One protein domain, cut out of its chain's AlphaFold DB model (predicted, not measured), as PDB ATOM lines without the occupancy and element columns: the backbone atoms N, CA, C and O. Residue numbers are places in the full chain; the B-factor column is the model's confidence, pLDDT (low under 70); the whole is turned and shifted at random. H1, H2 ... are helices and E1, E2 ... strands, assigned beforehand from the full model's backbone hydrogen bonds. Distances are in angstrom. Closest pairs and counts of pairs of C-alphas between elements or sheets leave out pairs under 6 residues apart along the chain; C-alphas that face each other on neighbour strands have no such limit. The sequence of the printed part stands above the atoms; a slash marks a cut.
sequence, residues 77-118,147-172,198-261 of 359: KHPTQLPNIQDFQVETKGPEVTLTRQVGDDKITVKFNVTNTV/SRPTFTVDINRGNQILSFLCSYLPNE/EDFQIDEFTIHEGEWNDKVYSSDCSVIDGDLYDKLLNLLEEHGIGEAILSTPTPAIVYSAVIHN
ATOM      1  N   LYS A  77     321.724 207.557 254.626       66.31
ATOM      2  CA  LYS A  77     321.861 208.699 255.554       66.31
ATOM      3  C   LYS A  77     322.114 208.289 257.008       66.31
ATOM      4  O   LYS A  77     322.640 209.088 257.779       66.31
ATOM      5  N   HIS A  78     321.733 207.070 257.392       60.22
ATOM      6  CA  HIS A  78     321.864 206.573 258.763       60.22
ATOM      7  C   HIS A  78     322.979 205.524 258.872       60.22
ATOM      8  O   HIS A  78     323.150 204.718 257.956       60.22
ATOM      9  N   PRO A  79     323.756 205.524 259.970       56.84
ATOM     10  CA  PRO A  79     324.860 204.588 260.151       56.84
ATOM     11  C   PRO A  79     324.372 203.132 260.170       56.84
ATOM     12  O   PRO A  79     323.217 202.847 260.469       56.84
ATOM     13  N   THR A  80     325.284 202.186 259.924       57.03
ATOM     14  CA  THR A  80     325.043 200.725 259.975       57.03
ATOM     15  C   THR A  80     324.516 200.233 261.335       57.03
ATOM     16  O   THR A  80     324.119 199.078 261.469       57.03
ATOM     17  N   GLN A  81     324.537 201.089 262.357       57.75
ATOM     18  CA  GLN A  81     324.073 200.796 263.700       57.75
ATOM     19  C   GLN A  81     322.635 201.290 263.881       57.75
ATOM     20  O   GLN A  81     322.340 202.457 263.627       57.75
ATOM     21  N   LEU A  82     321.760 200.388 264.335       65.44
ATOM     22  CA  LEU A  82     320.378 200.704 264.692       65.44
ATOM     23  C   LEU A  82     320.348 201.858 265.715       65.44
ATOM     24  O   LEU A  82     321.204 201.888 266.609       65.44
ATOM     25  N   PRO A  83     319.399 202.805 265.598       64.56
ATOM     26  CA  PRO A  83     319.263 203.889 266.553       64.56
ATOM     27  C   PRO A  83     318.974 203.312 267.939       64.56
ATOM     28  O   PRO A  83     318.268 202.315 268.085       64.56
ATOM     29  N   ASN A  84     319.544 203.946 268.961       65.00
ATOM     30  CA  ASN A  84     319.211 203.621 270.337       65.00
ATOM     31  C   ASN A  84     317.839 204.230 270.648       65.00
ATOM     32  O   ASN A  84     317.722 205.451 270.753       65.00
ATOM     33  N   ILE A  85     316.810 203.390 270.737       72.62
ATOM     34  CA  ILE A  85     315.448 203.796 271.089       72.62
ATOM     35  C   ILE A  85     315.336 203.678 272.607       72.62
ATOM     36  O   ILE A  85     315.566 202.598 273.133       72.62
ATOM     37  N   GLN A  86     315.019 204.785 273.285       67.06
ATOM     38  CA  GLN A  86     314.845 204.965 274.741       67.06
ATOM     39  C   GLN A  86     314.679 203.676 275.579       67.06
ATOM     40  O   GLN A  86     313.564 203.262 275.911       67.06
ATOM     41  N   ASP A  87     315.806 203.055 275.940       78.81
ATOM     42  CA  ASP A  87     315.901 201.843 276.770       78.81
ATOM     43  C   ASP A  87     315.188 200.590 276.221       78.81
ATOM     44  O   ASP A  87     315.000 199.600 276.933       78.81
ATOM     45  N   PHE A  88     314.830 200.593 274.936       84.56
ATOM     46  CA  PHE A  88     314.334 199.428 274.220       84.56
ATOM     47  C   PHE A  88     315.489 198.586 273.681       84.56
ATOM     48  O   PHE A  88     316.382 199.053 272.974       84.56
ATOM     49  N   GLN A  89     315.423 197.288 273.957       88.50
ATOM     50  CA  GLN A  89     316.246 196.298 273.280       88.50
ATOM     51  C   GLN A  89     315.622 195.971 271.925       88.50
ATOM     52  O   GLN A  89     314.460 195.571 271.863       88.50
ATOM     53  N   VAL A  90     316.400 196.129 270.855       89.12
ATOM     54  CA  VAL A  90     315.965 195.861 269.480       89.12
ATOM     55  C   VAL A  90     316.445 194.478 269.047       89.12
ATOM     56  O   VAL A  90     317.648 194.219 269.000       89.12
ATOM     57  N   GLU A  91     315.513 193.600 268.688       89.62
ATOM     58  CA  GLU A  91     315.777 192.315 268.042       89.62
ATOM     59  C   GLU A  91     315.201 192.336 266.622       89.62
ATOM     60  O   GLU A  91     314.050 192.717 266.413       89.62
ATOM     61  N   THR A  92     315.991 191.921 265.630       87.50
ATOM     62  CA  THR A  92     315.552 191.836 264.231       87.50
ATOM     63  C   THR A  92     315.668 190.403 263.715       87.50
ATOM     64  O   THR A  92     316.713 189.756 263.828       87.50
ATOM     65  N   LYS A  93     314.579 189.889 263.137       88.44
ATOM     66  CA  LYS A  93     314.491 188.564 262.509       88.44
ATOM     67  C   LYS A  93     313.984 188.729 261.082       88.44
ATOM     68  O   LYS A  93     312.790 188.662 260.806       88.44
ATOM     69  N   GLY A  94     314.910 188.968 260.156       89.12
ATOM     70  CA  GLY A  94     314.543 189.320 258.786       89.12
ATOM     71  C   GLY A  94     313.761 190.643 258.765       89.12
ATOM     72  O   GLY A  94     314.314 191.644 259.219       89.12
ATOM     73  N   PRO A  95     312.518 190.680 258.241       87.94
ATOM     74  CA  PRO A  95     311.718 191.902 258.176       87.94
ATOM     75  C   PRO A  95     310.921 192.173 259.462       87.94
ATOM     76  O   PRO A  95     310.277 193.214 259.567       87.94
ATOM     77  N   GLU A  96     310.928 191.235 260.410       90.31
ATOM     78  CA  GLU A  96     310.255 191.369 261.696       90.31
ATOM     79  C   GLU A  96     311.184 192.045 262.706       90.31
ATOM     80  O   GLU A  96     312.342 191.649 262.881       90.31
ATOM     81  N   VAL A  97     310.666 193.075 263.368       90.56
ATOM     82  CA  VAL A  97     311.367 193.844 264.392       90.56
ATOM     83  C   VAL A  97     310.601 193.714 265.699       90.56
ATOM     84  O   VAL A  97     309.384 193.874 265.735       90.56
ATOM     85  N   THR A  98     311.321 193.416 266.775       92.44
ATOM     86  CA  THR A  98     310.790 193.349 268.136       92.44
ATOM     87  C   THR A  98     311.560 194.320 269.024       92.44
ATOM     88  O   THR A  98     312.779 194.220 269.150       92.44
ATOM     89  N   LEU A  99     310.851 195.252 269.654       92.19
ATOM     90  CA  LEU A  99     311.375 196.156 270.673       92.19
ATOM     91  C   LEU A  99     310.907 195.655 272.036       92.19
ATOM     92  O   LEU A  99     309.716 195.441 272.227       92.19
ATOM     93  N   THR A 100     311.814 195.462 272.990       92.44
ATOM     94  CA  THR A 100     311.458 195.012 274.345       92.44
ATOM     95  C   THR A 100     311.988 195.974 275.396       92.44
ATOM     96  O   THR A 100     313.166 196.327 275.366       92.44
ATOM     97  N   ARG A 101     311.145 196.345 276.361       91.38
ATOM     98  CA  ARG A 101     311.526 197.146 277.528       91.38
ATOM     99  C   ARG A 101     310.855 196.610 278.789       91.38
ATOM    100  O   ARG A 101     309.717 196.158 278.743       91.38
ATOM    101  N   GLN A 102     311.559 196.672 279.914       91.06
ATOM    102  CA  GLN A 102     311.010 196.356 281.232       91.06
ATOM    103  C   GLN A 102     310.776 197.662 281.998       91.06
ATOM    104  O   GLN A 102     311.706 198.455 282.132       91.06
ATOM    105  N   VAL A 103     309.563 197.879 282.508       88.00
ATOM    106  CA  VAL A 103     309.198 199.037 283.338       88.00
ATOM    107  C   VAL A 103     308.532 198.518 284.608       88.00
ATOM    108  O   VAL A 103     307.399 198.052 284.578       88.00
ATOM    109  N   GLY A 104     309.252 198.564 285.731       88.06
ATOM    110  CA  GLY A 104     308.781 197.950 286.975       88.06
ATOM    111  C   GLY A 104     308.479 196.461 286.778       88.06
ATOM    112  O   GLY A 104     309.335 195.712 286.297       88.06
ATOM    113  N   ASP A 105     307.253 196.058 287.104       89.75
ATOM    114  CA  ASP A 105     306.767 194.682 286.946       89.75
ATOM    115  C   ASP A 105     306.231 194.381 285.534       89.75
ATOM    116  O   ASP A 105     305.973 193.221 285.208       89.75
ATOM    117  N   ASP A 106     306.122 195.397 284.674       92.25
ATOM    118  CA  ASP A 106     305.542 195.270 283.343       92.25
ATOM    119  C   ASP A 106     306.622 195.091 282.274       92.25
ATOM    120  O   ASP A 106     307.600 195.843 282.191       92.25
ATOM    121  N   LYS A 107     306.433 194.091 281.411       93.94
ATOM    122  CA  LYS A 107     307.259 193.880 280.221       93.94
ATOM    123  C   LYS A 107     306.513 194.376 278.987       93.94
ATOM    124  O   LYS A 107     305.515 193.780 278.591       93.94
ATOM    125  N   ILE A 108     307.048 195.409 278.347       94.06
ATOM    126  CA  ILE A 108     306.515 196.006 277.124       94.06
ATOM    127  C   ILE A 108     307.233 195.404 275.920       94.06
ATOM    128  O   ILE A 108     308.465 195.407 275.859       94.06
ATOM    129  N   THR A 109     306.471 194.889 274.959       94.44
ATOM    130  CA  THR A 109     306.992 194.332 273.706       94.44
ATOM    131  C   THR A 109     306.269 194.960 272.521       94.44
ATOM    132  O   THR A 109     305.072 194.764 272.366       94.44
ATOM    133  N   VAL A 110     306.987 195.684 271.667       93.94
ATOM    134  CA  VAL A 110     306.449 196.237 270.417       93.94
ATOM    135  C   VAL A 110     306.922 195.377 269.255       93.94
ATOM    136  O   VAL A 110     308.119 195.106 269.152       93.94
ATOM    137  N   LYS A 111     306.022 194.947 268.371       93.88
ATOM    138  CA  LYS A 111     306.372 194.139 267.194       93.88
ATOM    139  C   LYS A 111     305.830 194.771 265.929       93.88
ATOM    140  O   LYS A 111     304.684 195.200 265.893       93.88
ATOM    141  N   PHE A 112     306.638 194.797 264.880       92.69
ATOM    142  CA  PHE A 112     306.201 195.263 263.568       92.69
ATOM    143  C   PHE A 112     306.975 194.581 262.445       92.69
ATOM    144  O   PHE A 112     308.051 194.017 262.649       92.69
ATOM    145  N   ASN A 113     306.419 194.649 261.236       90.69
ATOM    146  CA  ASN A 113     307.032 194.103 260.033       90.69
ATOM    147  C   ASN A 113     307.208 195.206 258.992       90.69
ATOM    148  O   ASN A 113     306.260 195.917 258.680       90.69
ATOM    149  N   VAL A 114     308.410 195.340 258.435       88.19
ATOM    150  CA  VAL A 114     308.716 196.411 257.468       88.19
ATOM    151  C   VAL A 114     308.281 196.098 256.027       88.19
ATOM    152  O   VAL A 114     308.360 196.963 255.155       88.19
ATOM    153  N   THR A 115     307.792 194.890 255.745       88.31
ATOM    154  CA  THR A 115     307.392 194.466 254.391       88.31
ATOM    155  C   THR A 115     306.162 195.232 253.906       88.31
ATOM    156  O   THR A 115     305.146 195.250 254.586       88.31
ATOM    157  N   ASN A 116     306.219 195.796 252.695       82.56
ATOM    158  CA  ASN A 116     305.106 196.517 252.054       82.56
ATOM    159  C   ASN A 116     304.550 197.699 252.871       82.56
ATOM    160  O   ASN A 116     303.359 197.981 252.813       82.56
ATOM    161  N   THR A 117     305.403 198.393 253.622       80.94
ATOM    162  CA  THR A 117     304.973 199.455 254.557       80.94
ATOM    163  C   THR A 117     305.395 200.859 254.137       80.94
ATOM    164  O   THR A 117     305.256 201.808 254.903       80.94
ATOM    165  N   VAL A 118     305.955 201.000 252.934       80.81
ATOM    166  CA  VAL A 118     306.332 202.298 252.369       80.81
ATOM    167  C   VAL A 118     305.101 202.922 251.724       80.81
ATOM    168  O   VAL A 118     304.538 202.348 250.790       80.81
ATOM    169  N   SER A 147     308.588 204.523 255.916       81.69
ATOM    170  CA  SER A 147     307.912 203.273 256.263       81.69
ATOM    171  C   SER A 147     307.024 203.517 257.484       81.69
ATOM    172  O   SER A 147     307.520 203.990 258.507       81.69
ATOM    173  N   ARG A 148     305.724 203.218 257.367       86.06
ATOM    174  CA  ARG A 148     304.708 203.365 258.425       86.06
ATOM    175  C   ARG A 148     304.005 202.016 258.658       86.06
ATOM    176  O   ARG A 148     302.882 201.821 258.199       86.06
ATOM    177  N   PRO A 149     304.683 201.033 259.278       90.38
ATOM    178  CA  PRO A 149     304.124 199.702 259.478       90.38
ATOM    179  C   PRO A 149     303.036 199.701 260.556       90.38
ATOM    180  O   PRO A 149     303.165 200.387 261.564       90.38
ATOM    181  N   THR A 150     302.013 198.861 260.402       91.19
ATOM    182  CA  THR A 150     301.174 198.453 261.538       91.19
ATOM    183  C   THR A 150     302.048 197.746 262.571       91.19
ATOM    184  O   THR A 150     302.964 196.991 262.217       91.19
ATOM    185  N   PHE A 151     301.777 197.988 263.847       93.62
ATOM    186  CA  PHE A 151     302.553 197.428 264.943       93.62
ATOM    187  C   PHE A 151     301.644 196.931 266.060       93.62
ATOM    188  O   PHE A 151     300.527 197.412 266.229       93.62
ATOM    189  N   THR A 152     302.125 195.953 266.819       95.12
ATOM    190  CA  THR A 152     301.455 195.479 268.027       95.12
ATOM    191  C   THR A 152     302.226 195.906 269.259       95.12
ATOM    192  O   THR A 152     303.459 195.922 269.245       95.12
ATOM    193  N   VAL A 153     301.510 196.223 270.333       95.25
ATOM    194  CA  VAL A 153     302.082 196.547 271.641       95.25
ATOM    195  C   VAL A 153     301.533 195.568 272.663       95.25
ATOM    196  O   VAL A 153     300.348 195.598 272.969       95.25
ATOM    197  N   ASP A 154     302.405 194.737 273.222       95.56
ATOM    198  CA  ASP A 154     302.069 193.792 274.280       95.56
ATOM    199  C   ASP A 154     302.589 194.341 275.618       95.56
ATOM    200  O   ASP A 154     303.801 194.505 275.794       95.56
ATOM    201  N   ILE A 155     301.697 194.589 276.576       95.31
ATOM    202  CA  ILE A 155     302.027 194.901 277.972       95.31
ATOM    203  C   ILE A 155     301.757 193.646 278.799       95.31
ATOM    204  O   ILE A 155     300.609 193.251 279.004       95.31
ATOM    205  N   ASN A 156     302.822 192.995 279.258       94.62
ATOM    206  CA  ASN A 156     302.730 191.785 280.065       94.62
ATOM    207  C   ASN A 156     302.931 192.109 281.547       94.62
ATOM    208  O   ASN A 156     304.014 192.552 281.939       94.62
ATOM    209  N   ARG A 157     301.903 191.810 282.351       92.62
ATOM    210  CA  ARG A 157     301.917 191.886 283.812       92.62
ATOM    211  C   ARG A 157     301.665 190.493 284.393       92.62
ATOM    212  O   ARG A 157     300.528 190.040 284.544       92.62
ATOM    213  N   GLY A 158     302.745 189.796 284.741       88.88
ATOM    214  CA  GLY A 158     302.684 188.438 285.285       88.88
ATOM    215  C   GLY A 158     302.240 187.404 284.245       88.88
ATOM    216  O   GLY A 158     303.030 187.013 283.391       88.88
ATOM    217  N   ASN A 159     300.996 186.926 284.352       88.81
ATOM    218  CA  ASN A 159     300.428 185.930 283.428       88.81
ATOM    219  C   ASN A 159     299.467 186.537 282.399       88.81
ATOM    220  O   ASN A 159     299.083 185.846 281.458       88.81
ATOM    221  N   GLN A 160     299.071 187.799 282.585       92.75
ATOM    222  CA  GLN A 160     298.113 188.478 281.727       92.75
ATOM    223  C   GLN A 160     298.837 189.438 280.785       92.75
ATOM    224  O   GLN A 160     299.729 190.184 281.193       92.75
ATOM    225  N   ILE A 161     298.428 189.415 279.522       95.19
ATOM    226  CA  ILE A 161     298.953 190.259 278.458       95.19
ATOM    227  C   ILE A 161     297.805 191.109 277.930       95.19
ATOM    228  O   ILE A 161     296.798 190.579 277.460       95.19
ATOM    229  N   LEU A 162     297.975 192.427 277.992       95.56
ATOM    230  CA  LEU A 162     297.141 193.390 277.286       95.56
ATOM    231  C   LEU A 162     297.847 193.728 275.973       95.56
ATOM    232  O   LEU A 162     298.959 194.251 275.995       95.56
ATOM    233  N   SER A 163     297.244 193.355 274.848       96.00
ATOM    234  CA  SER A 163     297.816 193.560 273.513       96.00
ATOM    235  C   SER A 163     296.988 194.567 272.732       96.00
ATOM    236  O   SER A 163     295.761 194.483 272.718       96.00
ATOM    237  N   PHE A 164     297.671 195.483 272.060       95.94
ATOM    238  CA  PHE A 164     297.089 196.492 271.184       95.94
ATOM    239  C   PHE A 164     297.576 196.274 269.760       95.94
ATOM    240  O   PHE A 164     298.762 196.022 269.552       95.94
ATOM    241  N   LEU A 165     296.679 196.404 268.789       95.38
ATOM    242  CA  LEU A 165     297.007 196.572 267.381       95.38
ATOM    243  C   LEU A 165     296.905 198.060 267.050       95.38
ATOM    244  O   LEU A 165     295.870 198.675 267.299       95.38
ATOM    245  N   CYS A 166     297.973 198.629 266.502       93.38
ATOM    246  CA  CYS A 166     298.075 200.053 266.222       93.38
ATOM    247  C   CYS A 166     298.469 200.303 264.767       93.38
ATOM    248  O   CYS A 166     299.346 199.625 264.214       93.38
ATOM    249  N   SER A 167     297.888 201.340 264.171       90.69
ATOM    250  CA  SER A 167     298.218 201.800 262.825       90.69
ATOM    251  C   SER A 167     298.508 203.292 262.810       90.69
ATOM    252  O   SER A 167     297.961 204.066 263.591       90.69
ATOM    253  N   TYR A 168     299.409 203.706 261.923       85.88
ATOM    254  CA  TYR A 168     299.687 205.122 261.718       85.88
ATOM    255  C   TYR A 168     298.482 205.804 261.084       85.88
ATOM    256  O   TYR A 168     297.909 205.282 260.121       85.88
ATOM    257  N   LEU A 169     298.153 207.001 261.565       83.50
ATOM    258  CA  LEU A 169     297.126 207.801 260.918       83.50
ATOM    259  C   LEU A 169     297.597 208.211 259.508       83.50
ATOM    260  O   LEU A 169     298.788 208.485 259.304       83.50
ATOM    261  N   PRO A 170     296.697 208.246 258.506       68.56
ATOM    262  CA  PRO A 170     296.980 208.806 257.190       68.56
ATOM    263  C   PRO A 170     297.164 210.311 257.345       68.56
ATOM    264  O   PRO A 170     296.226 211.098 257.329       68.56
ATOM    265  N   ASN A 171     298.398 210.690 257.600       56.91
ATOM    266  CA  ASN A 171     298.721 212.002 258.093       56.91
ATOM    267  C   ASN A 171     299.370 212.787 256.949       56.91
ATOM    268  O   ASN A 171     300.470 212.427 256.510       56.91
ATOM    269  N   GLU A 172     298.662 213.828 256.484       49.56
ATOM    270  CA  GLU A 172     299.208 214.939 255.693       49.56
ATOM    271  C   GLU A 172     300.518 215.403 256.343       49.56
ATOM    272  O   GLU A 172     300.679 215.324 257.575       49.56
ATOM    273  N   GLU A 198     298.107 212.574 267.978       57.88
ATOM    274  CA  GLU A 198     298.296 211.144 267.776       57.88
ATOM    275  C   GLU A 198     298.841 210.891 266.360       57.88
ATOM    276  O   GLU A 198     298.178 211.145 265.358       57.88
ATOM    277  N   ASP A 199     300.076 210.396 266.241       76.44
ATOM    278  CA  ASP A 199     300.619 209.945 264.948       76.44
ATOM    279  C   ASP A 199     300.119 208.535 264.568       76.44
ATOM    280  O   ASP A 199     300.331 208.065 263.444       76.44
ATOM    281  N   PHE A 200     299.439 207.860 265.497       86.75
ATOM    282  CA  PHE A 200     298.881 206.522 265.355       86.75
ATOM    283  C   PHE A 200     297.567 206.400 266.128       86.75
ATOM    284  O   PHE A 200     297.356 207.114 267.099       86.75
ATOM    285  N   GLN A 201     296.729 205.453 265.728       90.06
ATOM    286  CA  GLN A 201     295.502 205.074 266.422       90.06
ATOM    287  C   GLN A 201     295.598 203.635 266.937       90.06
ATOM    288  O   GLN A 201     296.384 202.827 266.426       90.06
ATOM    289  N   ILE A 202     294.776 203.303 267.931       92.75
ATOM    290  CA  ILE A 202     294.555 201.915 268.347       92.75
ATOM    291  C   ILE A 202     293.410 201.357 267.499       92.75
ATOM    292  O   ILE A 202     292.295 201.868 267.551       92.75
ATOM    293  N   ASP A 203     293.675 200.310 266.724       93.19
ATOM    294  CA  ASP A 203     292.664 199.651 265.894       93.19
ATOM    295  C   ASP A 203     291.866 198.631 266.721       93.19
ATOM    296  O   ASP A 203     290.636 198.601 266.688       93.19
ATOM    297  N   GLU A 204     292.571 197.815 267.506       95.12
ATOM    298  CA  GLU A 204     292.019 196.661 268.219       95.12
ATOM    299  C   GLU A 204     292.785 196.439 269.528       95.12
ATOM    300  O   GLU A 204     293.996 196.669 269.594       95.12
ATOM    301  N   PHE A 205     292.104 195.970 270.574       94.81
ATOM    302  CA  PHE A 205     292.769 195.529 271.799       94.81
ATOM    303  C   PHE A 205     292.232 194.184 272.285       94.81
ATOM    304  O   PHE A 205     291.067 193.827 272.086       94.81
ATOM    305  N   THR A 206     293.094 193.444 272.973       94.94
ATOM    306  CA  THR A 206     292.778 192.124 273.508       94.94
ATOM    307  C   THR A 206     293.498 191.863 274.824       94.94
ATOM    308  O   THR A 206     294.599 192.359 275.064       94.94
ATOM    309  N   ILE A 207     292.875 191.062 275.686       94.06
ATOM    310  CA  ILE A 207     293.457 190.603 276.946       94.06
ATOM    311  C   ILE A 207     293.515 189.084 276.905       94.06
ATOM    312  O   ILE A 207     292.489 188.422 276.728       94.06
ATOM    313  N   HIS A 208     294.701 188.519 277.106       93.38
ATOM    314  CA  HIS A 208     294.893 187.072 277.090       93.38
ATOM    315  C   HIS A 208     295.956 186.596 278.067       93.38
ATOM    316  O   HIS A 208     296.750 187.369 278.595       93.38
ATOM    317  N   GLU A 209     295.936 185.290 278.315       90.56
ATOM    318  CA  GLU A 209     296.980 184.577 279.037       90.56
ATOM    319  C   GLU A 209     297.659 183.612 278.056       90.56
ATOM    320  O   GLU A 209     297.003 182.746 277.470       90.56
ATOM    321  N   GLY A 210     298.976 183.739 277.879       83.00
ATOM    322  CA  GLY A 210     299.750 182.864 276.994       83.00
ATOM    323  C   GLY A 210     299.802 183.327 275.533       83.00
ATOM    324  O   GLY A 210     300.120 184.479 275.257       83.00
ATOM    325  N   GLU A 211     299.610 182.399 274.591       82.62
ATOM    326  CA  GLU A 211     299.641 182.701 273.153       82.62
ATOM    327  C   GLU A 211     298.264 183.141 272.646       82.62
ATOM    328  O   GLU A 211     297.242 182.500 272.921       82.62
ATOM    329  N   TRP A 212     298.263 184.206 271.841       81.94
ATOM    330  CA  TRP A 212     297.070 184.678 271.151       81.94
ATOM    331  C   TRP A 212     296.506 183.587 270.230       81.94
ATOM    332  O   TRP A 212     297.244 182.893 269.526       81.94
ATOM    333  N   ASN A 213     295.185 183.428 270.243       85.62
ATOM    334  CA  ASN A 213     294.459 182.487 269.397       85.62
ATOM    335  C   ASN A 213     293.066 183.035 269.060       85.62
ATOM    336  O   ASN A 213     292.545 183.877 269.784       85.62
ATOM    337  N   ASP A 214     292.423 182.479 268.030       85.50
ATOM    338  CA  ASP A 214     291.112 182.932 267.524       85.50
ATOM    339  C   ASP A 214     289.953 182.864 268.543       85.50
ATOM    340  O   ASP A 214     288.848 183.321 268.262       85.50
ATOM    341  N   LYS A 215     290.153 182.233 269.709       87.62
ATOM    342  CA  LYS A 215     289.135 182.147 270.771       87.62
ATOM    343  C   LYS A 215     289.277 183.252 271.809       87.62
ATOM    344  O   LYS A 215     288.386 183.397 272.647       87.62
ATOM    345  N   VAL A 216     290.394 183.973 271.802       89.44
ATOM    346  CA  VAL A 216     290.600 185.125 272.669       89.44
ATOM    347  C   VAL A 216     289.664 186.233 272.203       89.44
ATOM    348  O   VAL A 216     289.598 186.549 271.018       89.44
ATOM    349  N   TYR A 217     288.925 186.816 273.145       90.25
ATOM    350  CA  TYR A 217     288.099 187.973 272.843       90.25
ATOM    351  C   TYR A 217     288.980 189.147 272.420       90.25
ATOM    352  O   TYR A 217     289.952 189.492 273.099       90.25
ATOM    353  N   SER A 218     288.602 189.765 271.314       92.56
ATOM    354  CA  SER A 218     289.244 190.958 270.804       92.56
ATOM    355  C   SER A 218     288.180 191.963 270.407       92.56
ATOM    356  O   SER A 218     287.105 191.571 269.941       92.56
ATOM    357  N   SER A 219     288.449 193.237 270.662       92.75
ATOM    358  CA  SER A 219     287.493 194.313 270.428       92.75
ATOM    359  C   SER A 219     288.093 195.372 269.527       92.75
ATOM    360  O   SER A 219     289.160 195.912 269.823       92.75
ATOM    361  N   ASP A 220     287.346 195.722 268.484       93.94
ATOM    362  CA  ASP A 220     287.618 196.897 267.666       93.94
ATOM    363  C   ASP A 220     287.461 198.162 268.519       93.94
ATOM    364  O   ASP A 220     286.461 198.335 269.224       93.94
ATOM    365  N   CYS A 221     288.413 199.084 268.425       91.06
ATOM    366  CA  CYS A 221     288.346 200.364 269.134       91.06
ATOM    367  C   CYS A 221     287.395 201.367 268.458       91.06
ATOM    368  O   CYS A 221     287.088 202.412 269.019       91.06
ATOM    369  N   SER A 222     286.858 201.050 267.276       88.56
ATOM    370  CA  SER A 222     285.858 201.893 266.600       88.56
ATOM    371  C   SER A 222     284.476 201.881 267.268       88.56
ATOM    372  O   SER A 222     283.643 202.738 266.973       88.56
ATOM    373  N   VAL A 223     284.213 200.904 268.145       90.94
ATOM    374  CA  VAL A 223     282.904 200.706 268.797       90.94
ATOM    375  C   VAL A 223     282.926 200.939 270.308       90.94
ATOM    376  O   VAL A 223     281.879 200.817 270.948       90.94
ATOM    377  N   ILE A 224     284.091 201.243 270.886       90.25
ATOM    378  CA  ILE A 224     284.222 201.519 272.321       90.25
ATOM    379  C   ILE A 224     283.885 202.978 272.638       90.25
ATOM    380  O   ILE A 224     283.848 203.834 271.753       90.25
ATOM    381  N   ASP A 225     283.602 203.262 273.907       92.50
ATOM    382  CA  ASP A 225     283.393 204.627 274.367       92.50
ATOM    383  C   ASP A 225     284.693 205.443 274.319       92.50
ATOM    384  O   ASP A 225     285.785 204.918 274.547       92.50
ATOM    385  N   GLY A 226     284.565 206.742 274.030       90.00
ATOM    386  CA  GLY A 226     285.711 207.651 273.929       90.00
ATOM    387  C   GLY A 226     286.509 207.743 275.230       90.00
ATOM    388  O   GLY A 226     287.732 207.690 275.198       90.00
ATOM    389  N   ASP A 227     285.829 207.758 276.381       92.94
ATOM    390  CA  ASP A 227     286.488 207.814 277.690       92.94
ATOM    391  C   ASP A 227     287.390 206.591 277.938       92.94
ATOM    392  O   ASP A 227     288.452 206.711 278.558       92.94
ATOM    393  N   LEU A 228     286.978 205.397 277.497       91.31
ATOM    394  CA  LEU A 228     287.805 204.195 277.547       91.31
ATOM    395  C   LEU A 228     288.967 204.276 276.558       91.31
ATOM    396  O   LEU A 228     290.090 203.963 276.950       91.31
ATOM    397  N   TYR A 229     288.724 204.704 275.317       92.94
ATOM    398  CA  TYR A 229     289.776 204.874 274.310       92.94
ATOM    399  C   TYR A 229     290.890 205.808 274.814       92.94
ATOM    400  O   TYR A 229     292.060 205.420 274.823       92.94
ATOM    401  N   ASP A 230     290.521 206.960 275.377       90.38
ATOM    402  CA  ASP A 230     291.460 207.918 275.966       90.38
ATOM    403  C   ASP A 230     292.281 207.287 277.102       90.38
ATOM    404  O   ASP A 230     293.481 207.529 277.240       90.38
ATOM    405  N   LYS A 231     291.673 206.432 277.936       92.88
ATOM    406  CA  LYS A 231     292.404 205.711 278.998       92.88
ATOM    407  C   LYS A 231     293.401 204.701 278.439       92.88
ATOM    408  O   LYS A 231     294.469 204.539 279.025       92.88
ATOM    409  N   LEU A 232     293.068 204.020 277.344       92.88
ATOM    410  CA  LEU A 232     293.978 203.076 276.689       92.88
ATOM    411  C   LEU A 232     295.182 203.802 276.078       92.88
ATOM    412  O   LEU A 232     296.307 203.323 276.206       92.88
ATOM    413  N   LEU A 233     294.968 204.978 275.489       90.38
ATOM    414  CA  LEU A 233     296.051 205.826 274.992       90.38
ATOM    415  C   LEU A 233     296.952 206.345 276.112       90.38
ATOM    416  O   LEU A 233     298.168 206.192 276.029       90.38
ATOM    417  N   ASN A 234     296.368 206.877 277.191       90.12
ATOM    418  CA  ASN A 234     297.134 207.316 278.362       90.12
ATOM    419  C   ASN A 234     297.989 206.173 278.936       90.12
ATOM    420  O   ASN A 234     299.140 206.381 279.304       90.12
ATOM    421  N   LEU A 235     297.460 204.943 278.962       91.44
ATOM    422  CA  LEU A 235     298.220 203.767 279.389       91.44
ATOM    423  C   LEU A 235     299.434 203.511 278.478       91.44
ATOM    424  O   LEU A 235     300.530 203.250 278.969       91.44
ATOM    425  N   LEU A 236     299.262 203.586 277.155       90.44
ATOM    426  CA  LEU A 236     300.371 203.457 276.205       90.44
ATOM    427  C   LEU A 236     301.428 204.552 276.422       90.44
ATOM    428  O   LEU A 236     302.624 204.244 276.453       90.44
ATOM    429  N   GLU A 237     301.000 205.791 276.651       87.69
ATOM    430  CA  GLU A 237     301.881 206.931 276.912       87.69
ATOM    431  C   GLU A 237     302.677 206.771 278.217       87.69
ATOM    432  O   GLU A 237     303.898 206.945 278.217       87.69
ATOM    433  N   GLU A 238     302.033 206.359 279.312       87.25
ATOM    434  CA  GLU A 238     302.695 206.054 280.590       87.25
ATOM    435  C   GLU A 238     303.757 204.957 280.430       87.25
ATOM    436  O   GLU A 238     304.830 204.997 281.041       87.25
ATOM    437  N   HIS A 239     303.493 203.996 279.543       86.69
ATOM    438  CA  HIS A 239     304.436 202.958 279.150       86.69
ATOM    439  C   HIS A 239     305.415 203.397 278.059       86.69
ATOM    440  O   HIS A 239     306.120 202.543 277.514       86.69
ATOM    441  N   GLY A 240     305.502 204.699 277.772       80.88
ATOM    442  CA  GLY A 240     306.398 205.365 276.828       80.88
ATOM    443  C   GLY A 240     306.258 204.893 275.383       80.88
ATOM    444  O   GLY A 240     307.249 204.885 274.652       80.88
ATOM    445  N   ILE A 241     305.055 204.467 275.002       82.12
ATOM    446  CA  ILE A 241     304.632 204.233 273.626       82.12
ATOM    447  C   ILE A 241     303.950 205.520 273.141       82.12
ATOM    448  O   ILE A 241     302.799 205.784 273.460       82.12
ATOM    449  N   GLY A 242     304.697 206.347 272.408       72.25
ATOM    450  CA  GLY A 242     304.269 207.673 271.950       72.25
ATOM    451  C   GLY A 242     305.327 208.327 271.054       72.25
ATOM    452  O   GLY A 242     306.153 207.624 270.463       72.25
ATOM    453  N   GLU A 243     305.359 209.663 270.996       57.22
ATOM    454  CA  GLU A 243     306.248 210.482 270.137       57.22
ATOM    455  C   GLU A 243     307.731 210.038 270.169       57.22
ATOM    456  O   GLU A 243     308.453 210.099 269.173       57.22
ATOM    457  N   ALA A 244     308.190 209.490 271.295       50.44
ATOM    458  CA  ALA A 244     309.540 208.969 271.497       50.44
ATOM    459  C   ALA A 244     309.927 207.748 270.637       50.44
ATOM    460  O   ALA A 244     311.090 207.620 270.251       50.44
ATOM    461  N   ILE A 245     308.992 206.837 270.353       55.78
ATOM    462  CA  ILE A 245     309.252 205.665 269.493       55.78
ATOM    463  C   ILE A 245     309.132 206.067 268.019       55.78
ATOM    464  O   ILE A 245     309.895 205.593 267.177       55.78
ATOM    465  N   LEU A 246     308.217 206.992 267.729       52.12
ATOM    466  CA  LEU A 246     307.790 207.373 266.381       52.12
ATOM    467  C   LEU A 246     308.704 208.430 265.741       52.12
ATOM    468  O   LEU A 246     308.892 208.431 264.526       52.12
ATOM    469  N   SER A 247     309.330 209.293 266.548       42.56
ATOM    470  CA  SER A 247     310.301 210.293 266.079       42.56
ATOM    471  C   SER A 247     311.670 209.700 265.734       42.56
ATOM    472  O   SER A 247     312.491 210.373 265.103       42.56
ATOM    473  N   THR A 248     311.935 208.438 266.099       43.62
ATOM    474  CA  THR A 248     313.141 207.752 265.632       43.62
ATOM    475  C   THR A 248     312.904 207.234 264.212       43.62
ATOM    476  O   THR A 248     312.058 206.361 264.019       43.62
ATOM    477  N   PRO A 249     313.612 207.751 263.187       41.50
ATOM    478  CA  PRO A 249     313.457 207.242 261.834       41.50
ATOM    479  C   PRO A 249     313.822 205.760 261.843       41.50
ATOM    480  O   PRO A 249     314.940 205.400 262.223       41.50
ATOM    481  N   THR A 250     312.884 204.906 261.429       39.00
ATOM    482  CA  THR A 250     313.150 203.494 261.159       39.00
ATOM    483  C   THR A 250     314.329 203.437 260.186       39.00
ATOM    484  O   THR A 250     314.215 203.900 259.047       39.00
ATOM    485  N   PRO A 251     315.512 202.948 260.605       34.44
ATOM    486  CA  PRO A 251     316.615 202.830 259.675       34.44
ATOM    487  C   PRO A 251     316.212 201.794 258.631       34.44
ATOM    488  O   PRO A 251     315.715 200.720 258.967       34.44
ATOM    489  N   ALA A 252     316.445 202.105 257.359       30.02
ATOM    490  CA  ALA A 252     316.392 201.111 256.302       30.02
ATOM    491  C   ALA A 252     317.302 199.932 256.699       30.02
ATOM    492  O   ALA A 252     318.527 200.064 256.772       30.02
ATOM    493  N   ILE A 253     316.692 198.793 257.031       31.31
ATOM    494  CA  ILE A 253     317.401 197.576 257.420       31.31
ATOM    495  C   ILE A 253     318.014 196.991 256.147       31.31
ATOM    496  O   ILE A 253     317.314 196.489 255.268       31.31
ATOM    497  N   VAL A 254     319.340 197.070 256.032       25.42
ATOM    498  CA  VAL A 254     320.085 196.505 254.905       25.42
ATOM    499  C   VAL A 254     320.229 194.995 255.094       25.42
ATOM    500  O   VAL A 254     320.934 194.534 255.990       25.42
ATOM    501  N   TYR A 255     319.651 194.216 254.181       26.05
ATOM    502  CA  TYR A 255     320.120 192.856 253.929       26.05
ATOM    503  C   TYR A 255     321.462 192.939 253.200       26.05
ATOM    504  O   TYR A 255     321.534 193.360 252.046       26.05
ATOM    505  N   SER A 256     322.548 192.536 253.859       24.69
ATOM    506  CA  SER A 256     323.828 192.335 253.178       24.69
ATOM    507  C   SER A 256     323.926 190.884 252.708       24.69
ATOM    508  O   SER A 256     324.168 189.967 253.488       24.69
ATOM    509  N   ALA A 257     323.722 190.656 251.411       22.86
ATOM    510  CA  ALA A 257     324.093 189.397 250.779       22.86
ATOM    511  C   ALA A 257     325.612 189.398 250.548       22.86
ATOM    512  O   ALA A 257     326.129 190.184 249.753       22.86
ATOM    513  N   VAL A 258     326.345 188.539 251.260       27.41
ATOM    514  CA  VAL A 258     327.785 188.353 251.039       27.41
ATOM    515  C   VAL A 258     327.980 187.268 249.984       27.41
ATOM    516  O   VAL A 258     327.952 186.076 250.288       27.41
ATOM    517  N   ILE A 259     328.198 187.678 248.737       24.06
ATOM    518  CA  ILE A 259     328.620 186.771 247.666       24.06
ATOM    519  C   ILE A 259     330.098 186.435 247.903       24.06
ATOM    520  O   ILE A 259     330.959 187.311 247.818       24.06
ATOM    521  N   HIS A 260     330.402 185.177 248.229       30.55
ATOM    522  CA  HIS A 260     331.785 184.704 248.282       30.55
ATOM    523  C   HIS A 260     332.266 184.294 246.887       30.55
ATOM    524  O   HIS A 260     331.592 183.561 246.166       30.55
ATOM    525  N   ASN A 261     333.470 184.753 246.543       30.44
ATOM    526  CA  ASN A 261     334.226 184.310 245.377       30.44
ATOM    527  C   ASN A 261     334.645 182.833 245.573       30.44
ATOM    528  O   ASN A 261     335.254 182.521 246.599       30.44
TER     529      ASN A 261
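Overview. This is residues 77 to 118, 147 to 172 and 198 to 261 of the 359 residues of the protein "Hypothetical protein" of Adineta steineri (UniProt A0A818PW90). A single twisted sheet of seven strands, E1 to E7, forms a wall, with the helix H1 lying across one face over E6 and the short H2 only grazing the sheet. The last residues, 256 to 261, stick out as a free tail and add to the length. The printed part has 132 residues, with seven named strands E1 to E7 followed by H1 and H2; the sheet's order is E1 - E2 - E3 - E4 - E5 - E6 - E7, all antiparallel, and the class is mixed, helices and strands. The whole is compact, with a radius of gyration of the C-alphas of 16.2 A, and its C-alphas span 59 by 38 by 30 A.

Along the chain. After residues 77 to 88, which hold no named element, E1 takes residues 89 to 93, starting at C-alpha 89 (316.246, 196.298, 273.280). E2 is residues 96 to 103, 23.0 A long, and E3 residues 106 to 113, 23.4 A. E4 is residues 151 to 157, 19.7 A, and E5 residues 160 to 168, 26.1 A. E6, residues 200 to 209, measures 25.9 A and bends by 59 degrees at residue 203. E7 is residues 218 to 220. H1, residues 226 to 238, is 18.3 A long and begins at C-alpha 226 (285.711, 207.651, 273.929). H2, residues 243 to 246, ends at C-alpha 246 (307.790, 207.373, 266.381).

Arrangement. E1, E2 and E3 form a meander, each strand the antiparallel neighbour of the one before; N 91 and O 98 are 2.8 A apart, and N 99 and O 110 2.8 A. E3 and E4 are antiparallel at 163 degrees, with N 109 and O 154 at 2.8 A. E4 and E5 form a hairpin, with N 155 and O 162 at 2.8 A. E5 and E6 are antiparallel, with N 163 and O 206 at 2.8 A. E6 and E7 form a hairpin, with N 205 and O 219 at 3.0 A. The edge strands are E1 and E7. H1 is on the sheet at a height over the sheet of 8.9 A, over E6, and runs across the strands at 79 degrees to E6 on the local plane. The closest C-alphas of E6 and H1 are those of Ile 202 and Leu 233, 7.9 A apart. H2 is only just on the sheet, with 5 pairs of C-alphas within 10 A, and only grazes it; H1 and H2 are apart. In H1 every O i to N i+4 pair is within hydrogen-bond range; H2 is too short for such a pair.

Size, cuts and confidence. The two C-alphas farthest apart are those of Asp 227 and Asn 261, 62.3 A. Residues 119 to 146 are not printed, with 4.3 A between C-alphas 118 and 147; residues 173 to 197 are not printed, with 12.7 A between C-alphas 172 and 198. Of the links that are printed whole, E6 to E7 is short and the others are tight. The mean pLDDT of the printed part is 79.2; 32 residues are under 70, among them residues 77 to 84 and 243 to 261.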